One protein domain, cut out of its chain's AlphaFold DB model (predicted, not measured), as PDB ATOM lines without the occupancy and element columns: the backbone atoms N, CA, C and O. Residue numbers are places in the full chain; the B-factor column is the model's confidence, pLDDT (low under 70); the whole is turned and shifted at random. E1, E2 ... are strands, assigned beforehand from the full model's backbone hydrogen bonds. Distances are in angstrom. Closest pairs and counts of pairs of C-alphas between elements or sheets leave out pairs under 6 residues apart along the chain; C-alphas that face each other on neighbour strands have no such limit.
ATOM      1  N   GLY A 213     141.596 138.386 157.698       59.31
ATOM      2  CA  GLY A 213     142.155 139.675 157.278       59.31
ATOM      3  C   GLY A 213     143.637 139.839 157.596       59.31
ATOM      4  O   GLY A 213     144.277 140.751 157.075       59.31
ATOM      5  N   GLY A 214     144.188 138.977 158.460       57.53
ATOM      6  CA  GLY A 214     145.615 138.878 158.788       57.53
ATOM      7  C   GLY A 214     146.255 140.080 159.481       57.53
ATOM      8  O   GLY A 214     147.275 139.921 160.146       57.53
ATOM      9  N   SER A 215     145.669 141.266 159.356       61.06
ATOM     10  CA  SER A 215     146.276 142.533 159.728       61.06
ATOM     11  C   SER A 215     145.322 143.375 160.567       61.06
ATOM     12  O   SER A 215     144.118 143.456 160.321       61.06
ATOM     13  N   TYR A 216     145.903 143.991 161.588       74.44
ATOM     14  CA  TYR A 216     145.251 144.944 162.468       74.44
ATOM     15  C   TYR A 216     145.780 146.333 162.144       74.44
ATOM     16  O   TYR A 216     146.969 146.486 161.858       74.44
ATOM     17  N   VAL A 217     144.933 147.351 162.241       73.56
ATOM     18  CA  VAL A 217     145.393 148.745 162.241       73.56
ATOM     19  C   VAL A 217     145.463 149.255 163.679       73.56
ATOM     20  O   VAL A 217     144.773 148.735 164.561       73.56
ATOM     21  N   SER A 218     146.311 150.256 163.942       73.00
ATOM     22  CA  SER A 218     146.320 150.934 165.242       73.00
ATOM     23  C   SER A 218     144.943 151.553 165.475       73.00
ATOM     24  O   SER A 218     144.535 152.446 164.729       73.00
ATOM     25  N   GLY A 219     144.208 151.047 166.461       66.88
ATOM     26  CA  GLY A 219     142.815 151.416 166.668       66.88
ATOM     27  C   GLY A 219     142.681 152.487 167.738       66.88
ATOM     28  O   GLY A 219     142.908 152.214 168.912       66.88
ATOM     29  N   SER A 220     142.250 153.687 167.356       60.12
ATOM     30  CA  SER A 220     141.736 154.695 168.287       60.12
ATOM     31  C   SER A 220     140.333 155.101 167.835       60.12
ATOM     32  O   SER A 220     140.195 155.840 166.863       60.12
ATOM     33  N   GLY A 221     139.289 154.590 168.493       64.19
ATOM     34  CA  GLY A 221     137.901 154.952 168.179       64.19
ATOM     35  C   GLY A 221     136.882 153.813 168.330       64.19
ATOM     36  O   GLY A 221     137.232 152.717 168.774       64.19
ATOM     37  N   PRO A 222     135.608 154.069 167.977       56.25
ATOM     38  CA  PRO A 222     134.531 153.080 168.031       56.25
ATOM     39  C   PRO A 222     134.853 151.850 167.170       56.25
ATOM     40  O   PRO A 222     135.190 151.987 165.997       56.25
ATOM     41  N   GLY A 223     134.756 150.650 167.751       64.50
ATOM     42  CA  GLY A 223     135.099 149.386 167.081       64.50
ATOM     43  C   GLY A 223     136.545 148.912 167.286       64.50
ATOM     44  O   GLY A 223     136.893 147.826 166.820       64.50
ATOM     45  N   ALA A 224     137.380 149.675 168.001       74.94
ATOM     46  CA  ALA A 224     138.661 149.175 168.489       74.94
ATOM     47  C   ALA A 224     138.460 148.167 169.634       74.94
ATOM     48  O   ALA A 224     137.600 148.338 170.498       74.94
ATOM     49  N   PHE A 225     139.281 147.125 169.650       75.81
ATOM     50  CA  PHE A 225     139.335 146.094 170.674       75.81
ATOM     51  C   PHE A 225     140.747 146.011 171.258       75.81
ATOM     52  O   PHE A 225     141.745 146.304 170.597       75.81
ATOM     53  N   GLY A 226     140.844 145.623 172.527       74.56
ATOM     54  CA  GLY A 226     142.135 145.395 173.167       74.56
ATOM     55  C   GLY A 226     142.743 144.082 172.690       74.56
ATOM     56  O   GLY A 226     142.140 143.026 172.878       74.56
ATOM     57  N   ASN A 227     143.947 144.127 172.123       70.81
ATOM     58  CA  ASN A 227     144.730 142.926 171.877       70.81
ATOM     59  C   ASN A 227     145.612 142.659 173.103       70.81
ATOM     60  O   ASN A 227     146.634 143.304 173.334       70.81
ATOM     61  N   GLN A 228     145.197 141.691 173.920       67.50
ATOM     62  CA  GLN A 228     145.895 141.361 175.163       67.50
ATOM     63  C   GLN A 228     147.282 140.727 174.951       67.50
ATOM     64  O   GLN A 228     148.043 140.666 175.911       67.50
ATOM     65  N   LEU A 229     147.634 140.299 173.730       67.19
ATOM     66  CA  LEU A 229     148.960 139.745 173.421       67.19
ATOM     67  C   LEU A 229     150.025 140.832 173.224       67.19
ATOM     68  O   LEU A 229     151.193 140.593 173.503       67.19
ATOM     69  N   ASN A 230     149.646 142.020 172.743       71.31
ATOM     70  CA  ASN A 230     150.581 143.133 172.530       71.31
ATOM     71  C   ASN A 230     150.280 144.373 173.387       71.31
ATOM     72  O   ASN A 230     151.012 145.358 173.312       71.31
ATOM     73  N   GLY A 231     149.215 144.336 174.194       71.12
ATOM     74  CA  GLY A 231     148.828 145.410 175.110       71.12
ATOM     75  C   GLY A 231     148.248 146.657 174.432       71.12
ATOM     76  O   GLY A 231     147.962 147.633 175.122       71.12
ATOM     77  N   GLY A 232     148.069 146.646 173.108       78.62
ATOM     78  CA  GLY A 232     147.574 147.781 172.331       78.62
ATOM     79  C   GLY A 232     146.085 147.688 171.991       78.62
ATOM     80  O   GLY A 232     145.497 146.606 171.940       78.62
ATOM     81  N   LEU A 233     145.477 148.843 171.703       83.44
ATOM     82  CA  LEU A 233     144.177 148.895 171.036       83.44
ATOM     83  C   LEU A 233     144.369 148.703 169.532       83.44
ATOM     84  O   LEU A 233     145.171 149.379 168.882       83.44
ATOM     85  N   GLN A 234     143.615 147.766 168.982       83.56
ATOM     86  CA  GLN A 234     143.621 147.422 167.573       83.56
ATOM     87  C   GLN A 234     142.218 147.550 167.014       83.56
ATOM     88  O   GLN A 234     141.235 147.397 167.727       83.56
ATOM     89  N   SER A 235     142.106 147.834 165.729       83.25
ATOM     90  CA  SER A 235     140.829 147.757 165.032       83.25
ATOM     91  C   SER A 235     141.002 147.002 163.729       83.25
ATOM     92  O   SER A 235     142.101 146.906 163.177       83.25
ATOM     93  N   CYS A 236     139.897 146.454 163.241       78.88
ATOM     94  CA  CYS A 236     139.865 145.869 161.915       78.88
ATOM     95  C   CYS A 236     139.844 146.962 160.847       78.88
ATOM     96  O   CYS A 236     139.335 148.060 161.079       78.88
ATOM     97  N   ALA A 237     140.425 146.667 159.682       73.56
ATOM     98  CA  ALA A 237     140.318 147.539 158.520       73.56
ATOM     99  C   ALA A 237     138.843 147.724 158.116       73.56
ATOM    100  O   ALA A 237     137.985 146.902 158.444       73.56
ATOM    101  N   ALA A 238     138.539 148.799 157.387       71.12
ATOM    102  CA  ALA A 238     137.177 149.068 156.934       71.12
ATOM    103  C   ALA A 238     136.589 147.860 156.175       71.12
ATOM    104  O   ALA A 238     137.234 147.300 155.291       71.12
ATOM    105  N   GLY A 239     135.367 147.454 156.537       65.06
ATOM    106  CA  GLY A 239     134.687 146.288 155.955       65.06
ATOM    107  C   GLY A 239     135.000 144.940 156.618       65.06
ATOM    108  O   GLY A 239     134.407 143.935 156.234       65.06
ATOM    109  N   TRP A 240     135.875 144.914 157.627       73.50
ATOM    110  CA  TRP A 240     136.207 143.728 158.417       73.50
ATOM    111  C   TRP A 240     135.650 143.852 159.834       73.50
ATOM    112  O   TRP A 240     135.565 144.948 160.390       73.50
ATOM    113  N   THR A 241     135.296 142.723 160.440       76.81
ATOM    114  CA  THR A 241     134.729 142.668 161.796       76.81
ATOM    115  C   THR A 241     135.634 141.886 162.735       76.81
ATOM    116  O   THR A 241     136.248 140.898 162.341       76.81
ATOM    117  N   ALA A 242     135.737 142.342 163.982       76.88
ATOM    118  CA  ALA A 242     136.514 141.660 165.008       76.88
ATOM    119  C   ALA A 242     135.726 140.450 165.532       76.88
ATOM    120  O   ALA A 242     134.610 140.608 166.026       76.88
ATOM    121  N   GLN A 243     136.295 139.252 165.419       76.19
ATOM    122  CA  GLN A 243     135.697 137.988 165.853       76.19
ATOM    123  C   GLN A 243     136.668 137.253 166.776       76.19
ATOM    124  O   GLN A 243     137.868 137.185 166.505       76.19
ATOM    125  N   GLN A 244     136.168 136.695 167.878       78.81
ATOM    126  CA  GLN A 244     136.984 135.833 168.729       78.81
ATOM    127  C   GLN A 244     137.152 134.475 168.041       78.81
ATOM    128  O   GLN A 244     136.199 133.711 167.932       78.81
ATOM    129  N   THR A 245     138.367 134.164 167.596       73.38
ATOM    130  CA  THR A 245     138.668 132.914 166.875       73.38
ATOM    131  C   THR A 245     139.333 131.855 167.731       73.38
ATOM    132  O   THR A 245     139.469 130.716 167.298       73.38
ATOM    133  N   GLY A 246     139.763 132.201 168.941       73.94
ATOM    134  CA  GLY A 246     140.375 131.232 169.835       73.94
ATOM    135  C   GLY A 246     140.770 131.811 171.181       73.94
ATOM    136  O   GLY A 246     140.366 132.913 171.562       73.94
ATOM    137  N   THR A 247     141.577 131.044 171.902       81.44
ATOM    138  CA  THR A 247     142.140 131.394 173.204       81.44
ATOM    139  C   THR A 247     143.576 130.880 173.286       81.44
ATOM    140  O   THR A 247     143.856 129.734 172.942       81.44
ATOM    141  N   VAL A 248     144.500 131.724 173.743       78.62
ATOM    142  CA  VAL A 248     145.855 131.316 174.137       78.62
ATOM    143  C   VAL A 248     145.830 131.012 175.628       78.62
ATOM    144  O   VAL A 248     145.312 131.804 176.413       78.62
ATOM    145  N   SER A 249     146.370 129.858 176.015       86.06
ATOM    146  CA  SER A 249     146.554 129.483 177.416       86.06
ATOM    147  C   SER A 249     148.015 129.665 177.794       86.06
ATOM    148  O   SER A 249     148.881 128.993 177.236       86.06
ATOM    149  N   GLU A 250     148.285 130.522 178.768       83.56
ATOM    150  CA  GLU A 250     149.615 130.703 179.348       83.56
ATOM    151  C   GLU A 250     149.636 130.133 180.763       83.56
ATOM    152  O   GLU A 250     148.828 130.513 181.616       83.56
ATOM    153  N   ALA A 251     150.563 129.210 181.010       85.44
ATOM    154  CA  ALA A 251     150.834 128.693 182.341       85.44
ATOM    155  C   ALA A 251     151.821 129.624 183.057       85.44
ATOM    156  O   ALA A 251     152.863 129.972 182.501       85.44
ATOM    157  N   TYR A 252     151.513 130.011 184.290       86.00
ATOM    158  CA  TYR A 252     152.377 130.842 185.126       86.00
ATOM    159  C   TYR A 252     152.409 130.324 186.567       86.00
ATOM    160  O   TYR A 252     151.470 129.677 187.040       86.00
ATOM    161  N   ASP A 253     153.505 130.598 187.273       87.31
ATOM    162  CA  ASP A 253     153.624 130.291 188.699       87.31
ATOM    163  C   ASP A 253     152.762 131.274 189.502       87.31
ATOM    164  O   ASP A 253     152.977 132.488 189.460       87.31
ATOM    165  N   CYS A 254     151.764 130.758 190.219       86.94
ATOM    166  CA  CYS A 254     150.900 131.550 191.098       86.94
ATOM    167  C   CYS A 254     151.274 131.415 192.583       86.94
ATOM    168  O   CYS A 254     150.506 131.803 193.468       86.94
ATOM    169  N   GLY A 255     152.470 130.895 192.862       83.38
ATOM    170  CA  GLY A 255     153.040 130.726 194.188       83.38
ATOM    171  C   GLY A 255     152.660 129.400 194.852       83.38
ATOM    172  O   GLY A 255     151.768 128.668 194.423       83.38
ATOM    173  N   LYS A 256     153.355 129.087 195.954       81.88
ATOM    174  CA  LYS A 256     153.206 127.836 196.728       81.88
ATOM    175  C   LYS A 256     153.325 126.561 195.871       81.88
ATOM    176  O   LYS A 256     152.585 125.608 196.108       81.88
ATOM    177  N   ASN A 257     154.250 126.539 194.907       77.25
ATOM    178  CA  ASN A 257     154.460 125.414 193.985       77.25
ATOM    179  C   ASN A 257     153.199 125.047 193.179       77.25
ATOM    180  O   ASN A 257     152.938 123.868 192.934       77.25
ATOM    181  N   LYS A 258     152.381 126.038 192.805       76.50
ATOM    182  CA  LYS A 258     151.175 125.835 191.998       76.50
ATOM    183  C   LYS A 258     151.337 126.492 190.638       76.50
ATOM    184  O   LYS A 258     151.762 127.638 190.536       76.50
ATOM    185  N   VAL A 259     150.926 125.766 189.606       84.50
ATOM    186  CA  VAL A 259     150.800 126.302 188.253       84.50
ATOM    187  C   VAL A 259     149.362 126.764 188.066       84.50
ATOM    188  O   VAL A 259     148.425 125.989 188.270       84.50
ATOM    189  N   CYS A 260     149.191 128.026 187.694       85.94
ATOM    190  CA  CYS A 260     147.914 128.585 187.284       85.94
ATOM    191  C   CYS A 260     147.919 128.828 185.775       85.94
ATOM    192  O   CYS A 260     148.964 129.066 185.176       85.94
ATOM    193  N   ASN A 261     146.734 128.799 185.166       86.94
ATOM    194  CA  ASN A 261     146.560 129.117 183.755       86.94
ATOM    195  C   ASN A 261     145.847 130.458 183.610       86.94
ATOM    196  O   ASN A 261     144.875 130.739 184.317       86.94
ATOM    197  N   ARG A 262     146.315 131.277 182.674       82.81
ATOM    198  CA  ARG A 262     145.606 132.451 182.176       82.81
ATOM    199  C   ARG A 262     145.151 132.160 180.754       82.81
ATOM    200  O   ARG A 262     145.952 131.742 179.926       82.81
ATOM    201  N   PHE A 263     143.874 132.409 180.478       81.12
ATOM    202  CA  PHE A 263     143.314 132.300 179.135       81.12
ATOM    203  C   PHE A 263     143.125 133.694 178.552       81.12
ATOM    204  O   PHE A 263     142.397 134.515 179.111       81.12
ATOM    205  N   THR A 264     143.773 133.945 177.424       80.25
ATOM    206  CA  THR A 264     143.709 135.215 176.708       80.25
ATOM    207  C   THR A 264     142.959 134.996 175.394       80.25
ATOM    208  O   THR A 264     143.412 134.194 174.575       80.25
ATOM    209  N   PRO A 265     141.806 135.651 175.162       74.56
ATOM    210  CA  PRO A 265     141.067 135.486 173.916       74.56
ATOM    211  C   PRO A 265     141.869 136.045 172.739       74.56
ATOM    212  O   PRO A 265     142.420 137.143 172.807       74.56
ATOM    213  N   VAL A 266     141.905 135.283 171.649       75.06
ATOM    214  CA  VAL A 266     142.466 135.717 170.371       75.06
ATOM    215  C   VAL A 266     141.323 136.278 169.543       75.06
ATOM    216  O   VAL A 266     140.391 135.556 169.186       75.06
ATOM    217  N   VAL A 267     141.399 137.573 169.260       76.88
ATOM    218  CA  VAL A 267     140.454 138.277 168.394       76.88
ATOM    219  C   VAL A 267     141.141 138.534 167.072       76.88
ATOM    220  O   VAL A 267     142.237 139.085 167.060       76.88
ATOM    221  N   THR A 268     140.504 138.146 165.977       76.75
ATOM    222  CA  THR A 268     141.033 138.329 164.629       76.75
ATOM    223  C   THR A 268     140.022 139.056 163.760       76.75
ATOM    224  O   THR A 268     138.820 139.068 164.032       76.75
ATOM    225  N   CYS A 269     140.522 139.726 162.727       76.38
ATOM    226  CA  CYS A 269     139.671 140.434 161.788       76.38
ATOM    227  C   CYS A 269     139.180 139.471 160.721       76.38
ATOM    228  O   CYS A 269     139.973 138.930 159.951       76.38
ATOM    229  N   MET A 270     137.869 139.270 160.686       73.56
ATOM    230  CA  MET A 270     137.204 138.371 159.759       73.56
ATOM    231  C   MET A 270     136.187 139.131 158.920       73.56
ATOM    232  O   MET A 270     135.478 140.023 159.401       73.56
ATOM    233  N   GLN A 271     136.116 138.753 157.652       69.94
ATOM    234  CA  GLN A 271     135.059 139.174 156.749       69.94
ATOM    235  C   GLN A 271     134.308 137.926 156.312       69.94
ATOM    236  O   GLN A 271     134.763 137.176 155.452       69.94
ATOM    237  N   CYS A 272     133.182 137.684 156.969       62.78
ATOM    238  CA  CYS A 272     132.264 136.618 156.604       62.78
ATOM    239  C   CYS A 272     131.252 137.161 155.599       62.78
ATOM    240  O   CYS A 272     130.767 138.286 155.754       62.78
ATOM    241  N   SER A 273     130.922 136.366 154.582       58.66
ATOM    242  CA  SER A 273     129.728 136.614 153.778       58.66
ATOM    243  C   SER A 273     128.518 136.711 154.712       58.66
ATOM    244  O   SER A 273     128.332 135.871 155.594       58.66
TER     245      SER A 273
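Overview. This is residues 213 to 273 of the 328 residues of an uncharacterized protein of Proteobacteria bacterium (UniProt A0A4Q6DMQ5). A long two-stranded hairpin, E3 and E4, makes the length of the domain, and a small hairpin, E1 and E2, sits beside the half away from its turn. Before E1 the unnamed residues 213 to 224 loop round E2, with residues 217 to 218 pairing antiparallel with 234 to 235 of E2. The printed part has 61 residues with no named helix and four strands, E1 E2 E3 E4 along the chain, in two antiparallel sheets, E1 - E2 and E3 - E4; the class is all strand. The whole is loose, with a radius of gyration of the C-alphas of 14.6 A, and elongated, spanning 48 by 25 by 16 A.

Along the chain. E1 is residues 225 to 227, 6.4 A long from first to last C-alpha, and begins at C-alpha 225 (139.335, 146.094, 170.674). E2 is residues 232 to 235, 9.9 A. E3 is residues 241 to 253, 35.1 A, and bends by 52 degrees at residue 245. E4 is residues 259 to 272, 38.1 A, bends by 54 degrees at residue 269 and ends at C-alpha 272 (132.264, 136.618, 156.604).

Arrangement. E3 and E4 form an antiparallel hairpin at 165 degrees, with N 250 and O 262 2.9 A apart and N 264 and O 248 2.8 A apart, within hydrogen-bond range. E1 and E2 form an antiparallel hairpin at 131 degrees, with N 225 and O 234 at 2.8 A. The closest C-alphas of E1 and E4 are those of Asn 227 and Val 267, 7.2 A. Those of E2 and E3 are Ser 235 and Ala 242, 7.5 A. E2 and E4 are near each other, with 5 pairs of C-alphas within 10 A.

Size, cuts and confidence. The two C-alphas farthest apart, those of Lys 256 and Ser 273, are 49.7 A apart. The printed part has no cut, and its three links between strands are tight. Mean pLDDT of the printed part is 74.9; residues 213 to 215, 219 to 223, 228 to 229, 239 and 271 to 273 are under 70.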